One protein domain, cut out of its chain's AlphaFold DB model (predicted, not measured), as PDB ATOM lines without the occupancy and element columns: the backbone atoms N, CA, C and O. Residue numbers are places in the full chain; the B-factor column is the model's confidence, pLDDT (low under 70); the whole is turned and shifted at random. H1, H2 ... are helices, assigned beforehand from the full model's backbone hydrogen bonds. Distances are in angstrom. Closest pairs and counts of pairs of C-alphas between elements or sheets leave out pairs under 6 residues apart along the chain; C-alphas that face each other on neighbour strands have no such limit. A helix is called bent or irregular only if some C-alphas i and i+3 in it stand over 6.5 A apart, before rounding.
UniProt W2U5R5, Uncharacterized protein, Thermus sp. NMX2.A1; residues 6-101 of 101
ATOM      1  N   ILE A   6    -160.055 -66.613  63.474       73.06
ATOM      2  CA  ILE A   6    -158.662 -66.315  63.808       73.06
ATOM      3  C   ILE A   6    -157.682 -66.787  62.721       73.06
ATOM      4  O   ILE A   6    -156.750 -66.051  62.415       73.06
ATOM      5  N   LEU A   7    -157.894 -67.955  62.100       75.06
ATOM      6  CA  LEU A   7    -157.018 -68.467  61.037       75.06
ATOM      7  C   LEU A   7    -157.103 -67.605  59.776       75.06
ATOM      8  O   LEU A   7    -156.070 -67.206  59.253       75.06
ATOM      9  N   SER A   8    -158.313 -67.221  59.362       76.69
ATOM     10  CA  SER A   8    -158.505 -66.333  58.207       76.69
ATOM     11  C   SER A   8    -157.896 -64.938  58.421       76.69
ATOM     12  O   SER A   8    -157.392 -64.315  57.488       76.69
ATOM     13  N   LEU A   9    -157.892 -64.455  59.669       75.19
ATOM     14  CA  LEU A   9    -157.304 -63.173  60.057       75.19
ATOM     15  C   LEU A   9    -155.771 -63.252  60.095       75.19
ATOM     16  O   LEU A   9    -155.103 -62.327  59.639       75.19
ATOM     17  N   LEU A  10    -155.222 -64.378  60.567       75.06
ATOM     18  CA  LEU A  10    -153.793 -64.700  60.526       75.06
ATOM     19  C   LEU A  10    -153.275 -64.885  59.099       75.06
ATOM     20  O   LEU A  10    -152.191 -64.401  58.795       75.06
ATOM     21  N   GLU A  11    -154.040 -65.525  58.215       76.94
ATOM     22  CA  GLU A  11    -153.690 -65.633  56.798       76.94
ATOM     23  C   GLU A  11    -153.695 -64.269  56.117       76.94
ATOM     24  O   GLU A  11    -152.748 -63.952  55.405       76.94
ATOM     25  N   ARG A  12    -154.698 -63.421  56.374       75.69
ATOM     26  CA  ARG A  12    -154.746 -62.061  55.810       75.69
ATOM     27  C   ARG A  12    -153.593 -61.186  56.292       75.69
ATOM     28  O   ARG A  12    -152.922 -60.568  55.471       75.69
ATOM     29  N   LEU A  13    -153.332 -61.179  57.600       67.62
ATOM     30  CA  LEU A  13    -152.189 -60.474  58.187       67.62
ATOM     31  C   LEU A  13    -150.866 -61.030  57.663       67.62
ATOM     32  O   LEU A  13    -149.983 -60.264  57.296       67.62
ATOM     33  N   GLY A  14    -150.738 -62.354  57.579       64.62
ATOM     34  CA  GLY A  14    -149.564 -63.017  57.025       64.62
ATOM     35  C   GLY A  14    -149.327 -62.641  55.564       64.62
ATOM     36  O   GLY A  14    -148.190 -62.377  55.187       64.62
ATOM     37  N   HIS A  15    -150.384 -62.547  54.756       66.62
ATOM     38  CA  HIS A  15    -150.295 -62.206  53.339       66.62
ATOM     39  C   HIS A  15    -149.942 -60.728  53.112       66.62
ATOM     40  O   HIS A  15    -149.080 -60.427  52.287       66.62
ATOM     41  N   GLU A  16    -150.533 -59.806  53.879       61.72
ATOM     42  CA  GLU A  16    -150.213 -58.373  53.802       61.72
ATOM     43  C   GLU A  16    -148.802 -58.063  54.325       61.72
ATOM     44  O   GLU A  16    -148.048 -57.317  53.692       61.72
ATOM     45  N   VAL A  17    -148.395 -58.690  55.434       60.75
ATOM     46  CA  VAL A  17    -147.041 -58.548  55.990       60.75
ATOM     47  C   VAL A  17    -146.004 -59.174  55.059       60.75
ATOM     48  O   VAL A  17    -144.963 -58.563  54.816       60.75
ATOM     49  N   MET A  18    -146.282 -60.344  54.474       60.94
ATOM     50  CA  MET A  18    -145.405 -60.962  53.476       60.94
ATOM     51  C   MET A  18    -145.242 -60.053  52.257       60.94
ATOM     52  O   MET A  18    -144.106 -59.726  51.914       60.94
ATOM     53  N   ALA A  19    -146.333 -59.578  51.647       61.75
ATOM     54  CA  ALA A  19    -146.272 -58.738  50.451       61.75
ATOM     55  C   ALA A  19    -145.453 -57.452  50.676       61.75
ATOM     56  O   ALA A  19    -144.607 -57.104  49.850       61.75
ATOM     57  N   GLY A  20    -145.631 -56.788  51.823       62.88
ATOM     58  CA  GLY A  20    -144.831 -55.620  52.195       62.88
ATOM     59  C   GLY A  20    -143.369 -55.965  52.501       62.88
ATOM     60  O   GLY A  20    -142.460 -55.250  52.078       62.88
ATOM     61  N   SER A  21    -143.112 -57.077  53.195       69.56
ATOM     62  CA  SER A  21    -141.761 -57.478  53.620       69.56
ATOM     63  C   SER A  21    -140.832 -57.827  52.455       69.56
ATOM     64  O   SER A  21    -139.653 -57.476  52.499       69.56
ATOM     65  N   TRP A  22    -141.354 -58.423  51.376       73.81
ATOM     66  CA  TRP A  22    -140.567 -58.745  50.183       73.81
ATOM     67  C   TRP A  22    -140.055 -57.490  49.480       73.81
ATOM     68  O   TRP A  22    -138.896 -57.447  49.074       73.81
ATOM     69  N   VAL A  23    -140.875 -56.438  49.398       78.50
ATOM     70  CA  VAL A  23    -140.459 -55.157  48.809       78.50
ATOM     71  C   VAL A  23    -139.327 -54.534  49.623       78.50
ATOM     72  O   VAL A  23    -138.329 -54.110  49.049       78.50
ATOM     73  N   HIS A  24    -139.429 -54.534  50.953       76.50
ATOM     74  CA  HIS A  24    -138.374 -54.006  51.825       76.50
ATOM     75  C   HIS A  24    -137.091 -54.840  51.749       76.50
ATOM     76  O   HIS A  24    -135.990 -54.294  51.831       76.50
ATOM     77  N   LEU A  25    -137.219 -56.152  51.555       80.75
ATOM     78  CA  LEU A  25    -136.087 -57.057  51.414       80.75
ATOM     79  C   LEU A  25    -135.365 -56.851  50.075       80.75
ATOM     80  O   LEU A  25    -134.144 -56.719  50.059       80.75
ATOM     81  N   VAL A  26    -136.104 -56.741  48.969       81.69
ATOM     82  CA  VAL A  26    -135.541 -56.479  47.635       81.69
ATOM     83  C   VAL A  26    -134.958 -55.070  47.550       81.69
ATOM     84  O   VAL A  26    -133.836 -54.896  47.079       81.69
ATOM     85  N   LEU A  27    -135.681 -54.062  48.043       84.00
ATOM     86  CA  LEU A  27    -135.197 -52.685  48.063       84.00
ATOM     87  C   LEU A  27    -133.951 -52.562  48.941       84.00
ATOM     88  O   LEU A  27    -132.965 -51.967  48.518       84.00
ATOM     89  N   GLY A  28    -133.968 -53.186  50.124       83.50
ATOM     90  CA  GLY A  28    -132.799 -53.297  50.985       83.50
ATOM     91  C   GLY A  28    -131.626 -53.929  50.241       83.50
ATOM     92  O   GLY A  28    -130.549 -53.345  50.213       83.50
ATOM     93  N   PHE A  29    -131.843 -55.062  49.569       84.44
ATOM     94  CA  PHE A  29    -130.809 -55.754  48.799       84.44
ATOM     95  C   PHE A  29    -130.189 -54.878  47.713       84.44
ATOM     96  O   PHE A  29    -128.968 -54.760  47.640       84.44
ATOM     97  N   LEU A  30    -131.005 -54.204  46.906       84.94
ATOM     98  CA  LEU A  30    -130.503 -53.309  45.864       84.94
ATOM     99  C   LEU A  30    -129.719 -52.133  46.457       84.94
ATOM    100  O   LEU A  30    -128.644 -51.793  45.960       84.94
ATOM    101  N   LEU A  31    -130.227 -51.544  47.543       83.88
ATOM    102  CA  LEU A  31    -129.580 -50.421  48.213       83.88
ATOM    103  C   LEU A  31    -128.237 -50.833  48.828       83.88
ATOM    104  O   LEU A  31    -127.236 -50.140  48.653       83.88
ATOM    105  N   GLY A  32    -128.196 -51.987  49.494       84.00
ATOM    106  CA  GLY A  32    -126.975 -52.553  50.053       84.00
ATOM    107  C   GLY A  32    -125.954 -52.896  48.969       84.00
ATOM    108  O   GLY A  32    -124.779 -52.560  49.104       84.00
ATOM    109  N   TYR A  33    -126.399 -53.493  47.861       82.94
ATOM    110  CA  TYR A  33    -125.539 -53.830  46.726       82.94
ATOM    111  C   TYR A  33    -124.898 -52.580  46.116       82.94
ATOM    112  O   TYR A  33    -123.679 -52.527  45.929       82.94
ATOM    113  N   ALA A  34    -125.703 -51.544  45.865       85.06
ATOM    114  CA  ALA A  34    -125.222 -50.267  45.351       85.06
ATOM    115  C   ALA A  34    -124.238 -49.596  46.320       85.06
ATOM    116  O   ALA A  34    -123.194 -49.102  45.893       85.06
ATOM    117  N   LEU A  35    -124.532 -49.627  47.623       83.81
ATOM    118  CA  LEU A  35    -123.669 -49.043  48.645       83.81
ATOM    119  C   LEU A  35    -122.308 -49.751  48.711       83.81
ATOM    120  O   LEU A  35    -121.277 -49.083  48.729       83.81
ATOM    121  N   ALA A  36    -122.280 -51.085  48.671       83.62
ATOM    122  CA  ALA A  36    -121.027 -51.840  48.647       83.62
ATOM    123  C   ALA A  36    -120.188 -51.534  47.399       83.62
ATOM    124  O   ALA A  36    -118.975 -51.340  47.501       83.62
ATOM    125  N   ARG A  37    -120.827 -51.425  46.226       83.25
ATOM    126  CA  ARG A  37    -120.147 -51.041  44.979       83.25
ATOM    127  C   ARG A  37    -119.578 -49.628  45.056       83.25
ATOM    128  O   ARG A  37    -118.440 -49.420  44.646       83.25
ATOM    129  N   LEU A  38    -120.324 -48.682  45.626       83.31
ATOM    130  CA  LEU A  38    -119.855 -47.314  45.834       83.31
ATOM    131  C   LEU A  38    -118.625 -47.287  46.748       83.31
ATOM    132  O   LEU A  38    -117.613 -46.690  46.394       83.31
ATOM    133  N   VAL A  39    -118.682 -47.976  47.890       83.19
ATOM    134  CA  VAL A  39    -117.556 -48.066  48.831       83.19
ATOM    135  C   VAL A  39    -116.328 -48.664  48.144       83.19
ATOM    136  O   VAL A  39    -115.248 -48.079  48.207       83.19
ATOM    137  N   LEU A  40    -116.483 -49.775  47.418       83.12
ATOM    138  CA  LEU A  40    -115.378 -50.388  46.681       83.12
ATOM    139  C   LEU A  40    -114.825 -49.485  45.577       83.12
ATOM    140  O   LEU A  40    -113.626 -49.547  45.316       83.12
ATOM    141  N   ALA A  41    -115.650 -48.665  44.931       83.38
ATOM    142  CA  ALA A  41    -115.211 -47.730  43.898       83.38
ATOM    143  C   ALA A  41    -114.481 -46.510  44.480       83.38
ATOM    144  O   ALA A  41    -113.538 -46.021  43.866       83.38
ATOM    145  N   VAL A  42    -114.898 -46.033  45.653       83.12
ATOM    146  CA  VAL A  42    -114.477 -44.748  46.226       83.12
ATOM    147  C   VAL A  42    -113.316 -44.902  47.211       83.12
ATOM    148  O   VAL A  42    -112.372 -44.114  47.168       83.12
ATOM    149  N   VAL A  43    -113.330 -45.930  48.064       83.44
ATOM    150  CA  VAL A  43    -112.324 -46.104  49.127       83.44
ATOM    151  C   VAL A  43    -110.903 -46.328  48.581       83.44
ATOM    152  O   VAL A  43    -109.997 -45.637  49.046       83.44
ATOM    153  N   PRO A  44    -110.654 -47.210  47.590       83.12
ATOM    154  CA  PRO A  44    -109.303 -47.427  47.067       83.12
ATOM    155  C   PRO A  44    -108.637 -46.190  46.439       83.12
ATOM    156  O   PRO A  44    -107.499 -45.897  46.807       83.12
ATOM    157  N   PRO A  45    -109.283 -45.419  45.536       82.88
ATOM    158  CA  PRO A  45    -108.659 -44.214  44.995       82.88
ATOM    159  C   PRO A  45    -108.464 -43.130  46.063       82.88
ATOM    160  O   PRO A  45    -107.441 -42.451  46.038       82.88
ATOM    161  N   LEU A  46    -109.371 -43.001  47.040       81.62
ATOM    162  CA  LEU A  46    -109.162 -42.109  48.187       81.62
ATOM    163  C   LEU A  46    -107.941 -42.513  49.014       81.62
ATOM    164  O   LEU A  46    -107.142 -41.650  49.371       81.62
ATOM    165  N   ALA A  47    -107.765 -43.808  49.280       81.38
ATOM    166  CA  ALA A  47    -106.598 -44.316  49.993       81.38
ATOM    167  C   ALA A  47    -105.293 -44.020  49.233       81.38
ATOM    168  O   ALA A  47    -104.310 -43.613  49.848       81.38
ATOM    169  N   LEU A  48    -105.290 -44.149  47.900       84.00
ATOM    170  CA  LEU A  48    -104.134 -43.811  47.060       84.00
ATOM    171  C   LEU A  48    -103.821 -42.311  47.069       84.00
ATOM    172  O   LEU A  48    -102.667 -41.929  47.260       84.00
ATOM    173  N   LEU A  49    -104.835 -41.458  46.899       83.69
ATOM    174  CA  LEU A  49    -104.672 -40.002  46.971       83.69
ATOM    175  C   LEU A  49    -104.130 -39.576  48.334       83.69
ATOM    176  O   LEU A  49    -103.268 -38.702  48.419       83.69
ATOM    177  N   TYR A  50    -104.600 -40.223  49.396       81.50
ATOM    178  CA  TYR A  50    -104.112 -39.969  50.738       81.50
ATOM    179  C   TYR A  50    -102.669 -40.426  50.939       81.50
ATOM    180  O   TYR A  50    -101.864 -39.680  51.488       81.50
ATOM    181  N   ALA A  51    -102.320 -41.628  50.476       81.06
ATOM    182  CA  ALA A  51    -100.952 -42.132  50.534       81.06
ATOM    183  C   ALA A  51     -99.989 -41.202  49.779       81.06
ATOM    184  O   ALA A  51     -98.899 -40.913  50.267       81.06
ATOM    185  N   LEU A  52    -100.422 -40.662  48.635       85.00
ATOM    186  CA  LEU A  52     -99.671 -39.665  47.879       85.00
ATOM    187  C   LEU A  52     -99.529 -38.346  48.656       85.00
ATOM    188  O   LEU A  52     -98.438 -37.781  48.720       85.00
ATOM    189  N   ALA A  53    -100.607 -37.861  49.275       83.50
ATOM    190  CA  ALA A  53    -100.575 -36.650  50.092       83.50
ATOM    191  C   ALA A  53     -99.667 -36.808  51.323       83.50
ATOM    192  O   ALA A  53     -98.926 -35.884  51.659       83.50
ATOM    193  N   TRP A  54     -99.670 -37.985  51.954       83.31
ATOM    194  CA  TRP A  54     -98.759 -38.336  53.041       83.31
ATOM    195  C   TRP A  54     -97.303 -38.376  52.565       83.31
ATOM    196  O   TRP A  54     -96.444 -37.764  53.194       83.31
ATOM    197  N   ALA A  55     -97.027 -38.989  51.407       84.00
ATOM    198  CA  ALA A  55     -95.689 -39.015  50.810       84.00
ATOM    199  C   ALA A  55     -95.155 -37.608  50.471       84.00
ATOM    200  O   ALA A  55     -93.953 -37.371  50.537       84.00
ATOM    201  N   MET A  56     -96.041 -36.655  50.154       88.25
ATOM    202  CA  MET A  56     -95.687 -35.240  49.974       88.25
ATOM    203  C   MET A  56     -95.597 -34.441  51.288       88.25
ATOM    204  O   MET A  56     -95.417 -33.223  51.244       88.25
ATOM    205  N   GLY A  57     -95.764 -35.079  52.451       83.88
ATOM    206  CA  GLY A  57     -95.755 -34.418  53.761       83.88
ATOM    207  C   GLY A  57     -96.959 -33.503  54.008       83.88
ATOM    208  O   GLY A  57     -96.888 -32.608  54.844       83.88
ATOM    209  N   ARG A  58     -98.056 -33.683  53.261       79.75
ATOM    210  CA  ARG A  58     -99.265 -32.843  53.332       79.75
ATOM    211  C   ARG A  58    -100.433 -33.469  54.091       79.75
ATOM    212  O   ARG A  58    -101.468 -32.821  54.217       79.75
ATOM    213  N   ALA A  59    -100.305 -34.708  54.556       77.12
ATOM    214  CA  ALA A  59    -101.381 -35.410  55.246       77.12
ATOM    215  C   ALA A  59    -100.870 -36.147  56.488       77.12
ATOM    216  O   ALA A  59     -99.786 -36.721  56.467       77.12
ATOM    217  N   ASP A  60    -101.680 -36.153  57.548       79.94
ATOM    218  CA  ASP A  60    -101.360 -36.757  58.845       79.94
ATOM    219  C   ASP A  60    -102.021 -38.131  58.980       79.94
ATOM    220  O   ASP A  60    -103.246 -38.198  58.934       79.94
ATOM    221  N   PRO A  61    -101.307 -39.245  59.192       70.62
ATOM    222  CA  PRO A  61    -101.893 -40.594  59.147       70.62
ATOM    223  C   PRO A  61    -103.117 -40.791  60.070       70.62
ATOM    224  O   PRO A  61    -104.005 -41.583  59.749       70.62
ATOM    225  N   GLY A  62    -103.226 -40.015  61.156       74.81
ATOM    226  CA  GLY A  62    -104.386 -40.020  62.055       74.81
ATOM    227  C   GLY A  62    -105.713 -39.598  61.406       74.81
ATOM    228  O   GLY A  62    -106.761 -40.118  61.781       74.81
ATOM    229  N   THR A  63    -105.694 -38.722  60.396       75.56
ATOM    230  CA  THR A  63    -106.929 -38.245  59.738       75.56
ATOM    231  C   THR A  63    -107.550 -39.324  58.848       75.56
ATOM    232  O   THR A  63    -108.769 -39.496  58.840       75.56
ATOM    233  N   LEU A  64    -106.726 -40.116  58.148       71.38
ATOM    234  CA  LEU A  64    -107.196 -41.281  57.389       71.38
ATOM    235  C   LEU A  64    -107.763 -42.356  58.317       71.38
ATOM    236  O   LEU A  64    -108.823 -42.905  58.030       71.38
ATOM    237  N   ALA A  65    -107.078 -42.640  59.428       73.88
ATOM    238  CA  ALA A  65    -107.554 -43.606  60.411       73.88
ATOM    239  C   ALA A  65    -108.924 -43.193  60.972       73.88
ATOM    240  O   ALA A  65    -109.835 -44.015  60.999       73.88
ATOM    241  N   GLY A  66    -109.108 -41.910  61.307       79.06
ATOM    242  CA  GLY A  66    -110.396 -41.382  61.762       79.06
ATOM    243  C   GLY A  66    -111.502 -41.468  60.706       79.06
ATOM    244  O   GLY A  66    -112.634 -41.826  61.029       79.06
ATOM    245  N   LEU A  67    -111.187 -41.204  59.433       74.56
ATOM    246  CA  LEU A  67    -112.141 -41.359  58.328       74.56
ATOM    247  C   LEU A  67    -112.541 -42.821  58.110       74.56
ATOM    248  O   LEU A  67    -113.727 -43.113  57.967       74.56
ATOM    249  N   LEU A  68    -111.575 -43.739  58.111       76.25
ATOM    250  CA  LEU A  68    -111.826 -45.173  57.956       76.25
ATOM    251  C   LEU A  68    -112.598 -45.743  59.146       76.25
ATOM    252  O   LEU A  68    -113.516 -46.535  58.955       76.25
ATOM    253  N   GLU A  69    -112.272 -45.314  60.363       76.94
ATOM    254  CA  GLU A  69    -112.980 -45.723  61.572       76.94
ATOM    255  C   GLU A  69    -114.408 -45.162  61.604       76.94
ATOM    256  O   GLU A  69    -115.347 -45.885  61.933       76.94
ATOM    257  N   GLY A  70    -114.601 -43.902  61.201       78.88
ATOM    258  CA  GLY A  70    -115.921 -43.291  61.055       78.88
ATOM    259  C   GLY A  70    -116.777 -44.004  60.006       78.88
ATOM    260  O   GLY A  70    -117.935 -44.327  60.271       78.88
ATOM    261  N   LEU A  71    -116.190 -44.326  58.850       74.69
ATOM    262  CA  LEU A  71    -116.843 -45.115  57.806       74.69
ATOM    263  C   LEU A  71    -117.198 -46.516  58.324       74.69
ATOM    264  O   LEU A  71    -118.324 -46.970  58.149       74.69
ATOM    265  N   GLY A  72    -116.266 -47.172  59.018       71.19
ATOM    266  CA  GLY A  72    -116.452 -48.500  59.598       71.19
ATOM    267  C   GLY A  72    -117.556 -48.535  60.651       71.19
ATOM    268  O   GLY A  72    -118.427 -49.400  60.592       71.19
ATOM    269  N   ARG A  73    -117.592 -47.563  61.569       73.56
ATOM    270  CA  ARG A  73    -118.677 -47.421  62.555       73.56
ATOM    271  C   ARG A  73    -120.011 -47.107  61.890       73.56
ATOM    272  O   ARG A  73    -121.020 -47.655  62.314       73.56
ATOM    273  N   GLY A  74    -120.024 -46.270  60.852       67.81
ATOM    274  CA  GLY A  74    -121.229 -45.967  60.079       67.81
ATOM    275  C   GLY A  74    -121.796 -47.207  59.389       67.81
ATOM    276  O   GLY A  74    -122.983 -47.492  59.515       67.81
ATOM    277  N   VAL A  75    -120.935 -47.992  58.738       70.00
ATOM    278  CA  VAL A  75    -121.297 -49.274  58.114       70.00
ATOM    279  C   VAL A  75    -121.752 -50.291  59.162       70.00
ATOM    280  O   VAL A  75    -122.748 -50.976  58.947       70.00
ATOM    281  N   TRP A  76    -121.077 -50.369  60.311       66.38
ATOM    282  CA  TRP A  76    -121.450 -51.274  61.397       66.38
ATOM    283  C   TRP A  76    -122.783 -50.896  62.045       66.38
ATOM    284  O   TRP A  76    -123.605 -51.769  62.287       66.38
ATOM    285  N   ALA A  77    -123.037 -49.608  62.280       68.56
ATOM    286  CA  ALA A  77    -124.317 -49.116  62.786       68.56
ATOM    287  C   ALA A  77    -125.453 -49.379  61.787       68.56
ATOM    288  O   ALA A  77    -126.538 -49.801  62.188       68.56
ATOM    289  N   LEU A  78    -125.178 -49.199  60.489       65.06
ATOM    290  CA  LEU A  78    -126.080 -49.602  59.416       65.06
ATOM    291  C   LEU A  78    -126.370 -51.097  59.494       65.06
ATOM    292  O   LEU A  78    -127.532 -51.450  59.570       65.06
ATOM    293  N   LEU A  79    -125.359 -51.965  59.555       67.88
ATOM    294  CA  LEU A  79    -125.531 -53.422  59.617       67.88
ATOM    295  C   LEU A  79    -126.215 -53.911  60.903       67.88
ATOM    296  O   LEU A  79    -127.016 -54.838  60.846       67.88
ATOM    297  N   ALA A  80    -125.928 -53.292  62.049       67.50
ATOM    298  CA  ALA A  80    -126.477 -53.679  63.347       67.50
ATOM    299  C   ALA A  80    -127.980 -53.376  63.470       67.50
ATOM    300  O   ALA A  80    -128.684 -54.068  64.200       67.50
ATOM    301  N   GLY A  81    -128.467 -52.358  62.753       66.06
ATOM    302  CA  GLY A  81    -129.889 -52.014  62.658       66.06
ATOM    303  C   GLY A  81    -130.523 -52.325  61.298       66.06
ATOM    304  O   GLY A  81    -131.690 -51.991  61.086       66.06
ATOM    305  N   ALA A  82    -129.774 -52.908  60.356       67.31
ATOM    306  CA  ALA A  82    -130.208 -53.042  58.971       67.31
ATOM    307  C   ALA A  82    -131.293 -54.110  58.814       67.31
ATOM    308  O   ALA A  82    -131.167 -55.215  59.351       67.31
ATOM    309  N   PRO A  83    -132.299 -53.853  57.960       74.12
ATOM    310  CA  PRO A  83    -133.147 -54.912  57.441       74.12
ATOM    311  C   PRO A  83    -132.288 -55.973  56.736       74.12
ATOM    312  O   PRO A  83    -131.359 -55.632  56.002       74.12
ATOM    313  N   LEU A  84    -132.650 -57.253  56.883       75.69
ATOM    314  CA  LEU A  84    -131.959 -58.409  56.281       75.69
ATOM    315  C   LEU A  84    -131.607 -58.222  54.797       75.69
ATOM    316  O   LEU A  84    -130.515 -58.597  54.370       75.69
ATOM    317  N   GLY A  85    -132.505 -57.601  54.026       75.44
ATOM    318  CA  GLY A  85    -132.263 -57.263  52.626       75.44
ATOM    319  C   GLY A  85    -130.999 -56.430  52.427       75.44
ATOM    320  O   GLY A  85    -130.166 -56.770  51.595       75.44
ATOM    321  N   LEU A  86    -130.804 -55.381  53.228       78.00
ATOM    322  CA  LEU A  86    -129.679 -54.451  53.105       78.00
ATOM    323  C   LEU A  86    -128.337 -55.108  53.428       78.00
ATOM    324  O   LEU A  86    -127.368 -54.912  52.694       78.00
ATOM    325  N   SER A  87    -128.299 -55.962  54.449       79.38
ATOM    326  CA  SER A  87    -127.106 -56.742  54.793       79.38
ATOM    327  C   SER A  87    -126.734 -57.743  53.692       79.38
ATOM    328  O   SER A  87    -125.564 -57.840  53.318       79.38
ATOM    329  N   LEU A  88    -127.721 -58.441  53.116       81.12
ATOM    330  CA  LEU A  88    -127.503 -59.359  51.991       81.12
ATOM    331  C   LEU A  88    -127.016 -58.622  50.739       81.12
ATOM    332  O   LEU A  88    -126.105 -59.091  50.058       81.12
ATOM    333  N   GLY A  89    -127.591 -57.450  50.469       82.25
ATOM    334  CA  GLY A  89    -127.176 -56.567  49.387       82.25
ATOM    335  C   GLY A  89    -125.721 -56.144  49.513       82.25
ATOM    336  O   GLY A  89    -124.948 -56.308  48.574       82.25
ATOM    337  N   LEU A  90    -125.336 -55.644  50.691       80.62
ATOM    338  CA  LEU A  90    -123.962 -55.236  50.990       80.62
ATOM    339  C   LEU A  90    -122.973 -56.378  50.757       80.62
ATOM    340  O   LEU A  90    -121.959 -56.193  50.087       80.62
ATOM    341  N   PHE A  91    -123.285 -57.569  51.270       81.12
ATOM    342  CA  PHE A  91    -122.425 -58.735  51.112       81.12
ATOM    343  C   PHE A  91    -122.296 -59.156  49.641       81.12
ATOM    344  O   PHE A  91    -121.186 -59.351  49.146       81.12
ATOM    345  N   GLY A  92    -123.414 -59.215  48.909       79.50
ATOM    346  CA  GLY A  92    -123.422 -59.543  47.483       79.50
ATOM    347  C   GLY A  92    -122.672 -58.519  46.627       79.50
ATOM    348  O   GLY A  92    -121.879 -58.895  45.766       79.50
ATOM    349  N   GLY A  93    -122.869 -57.223  46.886       79.56
ATOM    350  CA  GLY A  93    -122.187 -56.145  46.168       79.56
ATOM    351  C   GLY A  93    -120.691 -56.102  46.442       79.56
ATOM    352  O   GLY A  93    -119.909 -55.827  45.532       79.56
ATOM    353  N   PHE A  94    -120.285 -56.436  47.667       81.44
ATOM    354  CA  PHE A  94    -118.879 -56.534  48.028       81.44
ATOM    355  C   PHE A  94    -118.198 -57.711  47.322       81.44
ATOM    356  O   PHE A  94    -117.205 -57.508  46.629       81.44
ATOM    357  N   LEU A  95    -118.754 -58.924  47.429       82.31
ATOM    358  CA  LEU A  95    -118.183 -60.111  46.780       82.31
ATOM    359  C   LEU A  95    -118.138 -59.975  45.253       82.31
ATOM    360  O   LEU A  95    -117.122 -60.291  44.640       82.31
ATOM    361  N   SER A  96    -119.205 -59.446  44.646       82.62
ATOM    362  CA  SER A  96    -119.240 -59.156  43.209       82.62
ATOM    363  C   SER A  96    -118.180 -58.126  42.820       82.62
ATOM    364  O   SER A  96    -117.437 -58.338  41.870       82.62
ATOM    365  N   GLY A  97    -118.053 -57.029  43.569       74.25
ATOM    366  CA  GLY A  97    -117.066 -55.998  43.261       74.25
ATOM    367  C   GLY A  97    -115.611 -56.422  43.473       74.25
ATOM    368  O   GLY A  97    -114.731 -55.840  42.847       74.25
ATOM    369  N   VAL A  98    -115.354 -57.414  44.328       74.44
ATOM    370  CA  VAL A  98    -114.033 -58.046  44.457       74.44
ATOM    371  C   VAL A  98    -113.765 -58.999  43.293       74.44
ATOM    372  O   VAL A  98    -112.656 -58.998  42.784       74.44
ATOM    373  N   SER A  99    -114.763 -59.770  42.847       79.25
ATOM    374  CA  SER A  99    -114.613 -60.689  41.707       79.25
ATOM    375  C   SER A  99    -114.427 -59.984  40.359       79.25
ATOM    376  O   SER A  99    -113.865 -60.583  39.448       79.25
ATOM    377  N   ASP A 100    -114.934 -58.760  40.210       75.38
ATOM    378  CA  ASP A 100    -114.804 -57.966  38.979       75.38
ATOM    379  C   ASP A 100    -113.398 -57.342  38.800       75.38
ATOM    380  O   ASP A 100    -113.126 -56.754  37.751       75.38
ATOM    381  N   ARG A 101    -112.537 -57.394  39.827       57.47
ATOM    382  CA  ARG A 101    -111.187 -56.803  39.849       57.47
ATOM    383  C   ARG A 101    -110.102 -57.855  39.696       57.47
ATOM    384  O   ARG A 101    -109.086 -57.504  39.057       57.47
TER     385      ARG A 101
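AT A GLANCE: This is residues 6 to 101 of the 101 residues of an uncharacterized protein of Thermus sp. NMX2.A1 (UniProt W2U5R5). One long bent helix, H1, makes the length; H2 folds back beside its later part without touching it, H3 packs on residues 24 to 40, and residues 6 to 20 stick out. The printed part has 96 residues, with three named helices, H1, H2, H3 in order: all helix. It is extended, radius of gyration of the C-alphas 19.5 A, spanning 71 by 27 by 12 A.

HOW THE PARTS SIT: H1, residues 6 to 55, by its hydrogen bonds assigned as one helix, is bent: C-alphas 41 and 44 are 6.7 A apart. Its arms H1a, residues 6 to 41, and H1b, residues 44 to 55, stand at a steep tilt of 37 degrees, only just past shallow. H3, residues 84 to 99, touches H1a with a shallow tilt of 31 degrees, the same way; the closest C-alphas, Phe 29 and Gly 89, are 3.8 A apart. H2, residues 61 to 81, is close but not clearly touching to H1b, closest C-alphas Trp 54 and Pro 61, 7.2 A. Every O i to N i+4 pair is within hydrogen-bond range in H1b, H2 and H3, and 31 of 32 in H1a.

IN THESE COORDINATES: H1a begins at C-alpha 6 (-158.662, -66.315, 63.808) and measures 51.3 A, H2 30.4 A; H3 ends at C-alpha 99 (-114.613, -60.689, 41.707).

THE WHOLE: The printed part has no cut, and both links are tight. pLDDT is under 70 at residues 13 to 21, 74, 76 to 82 and 101.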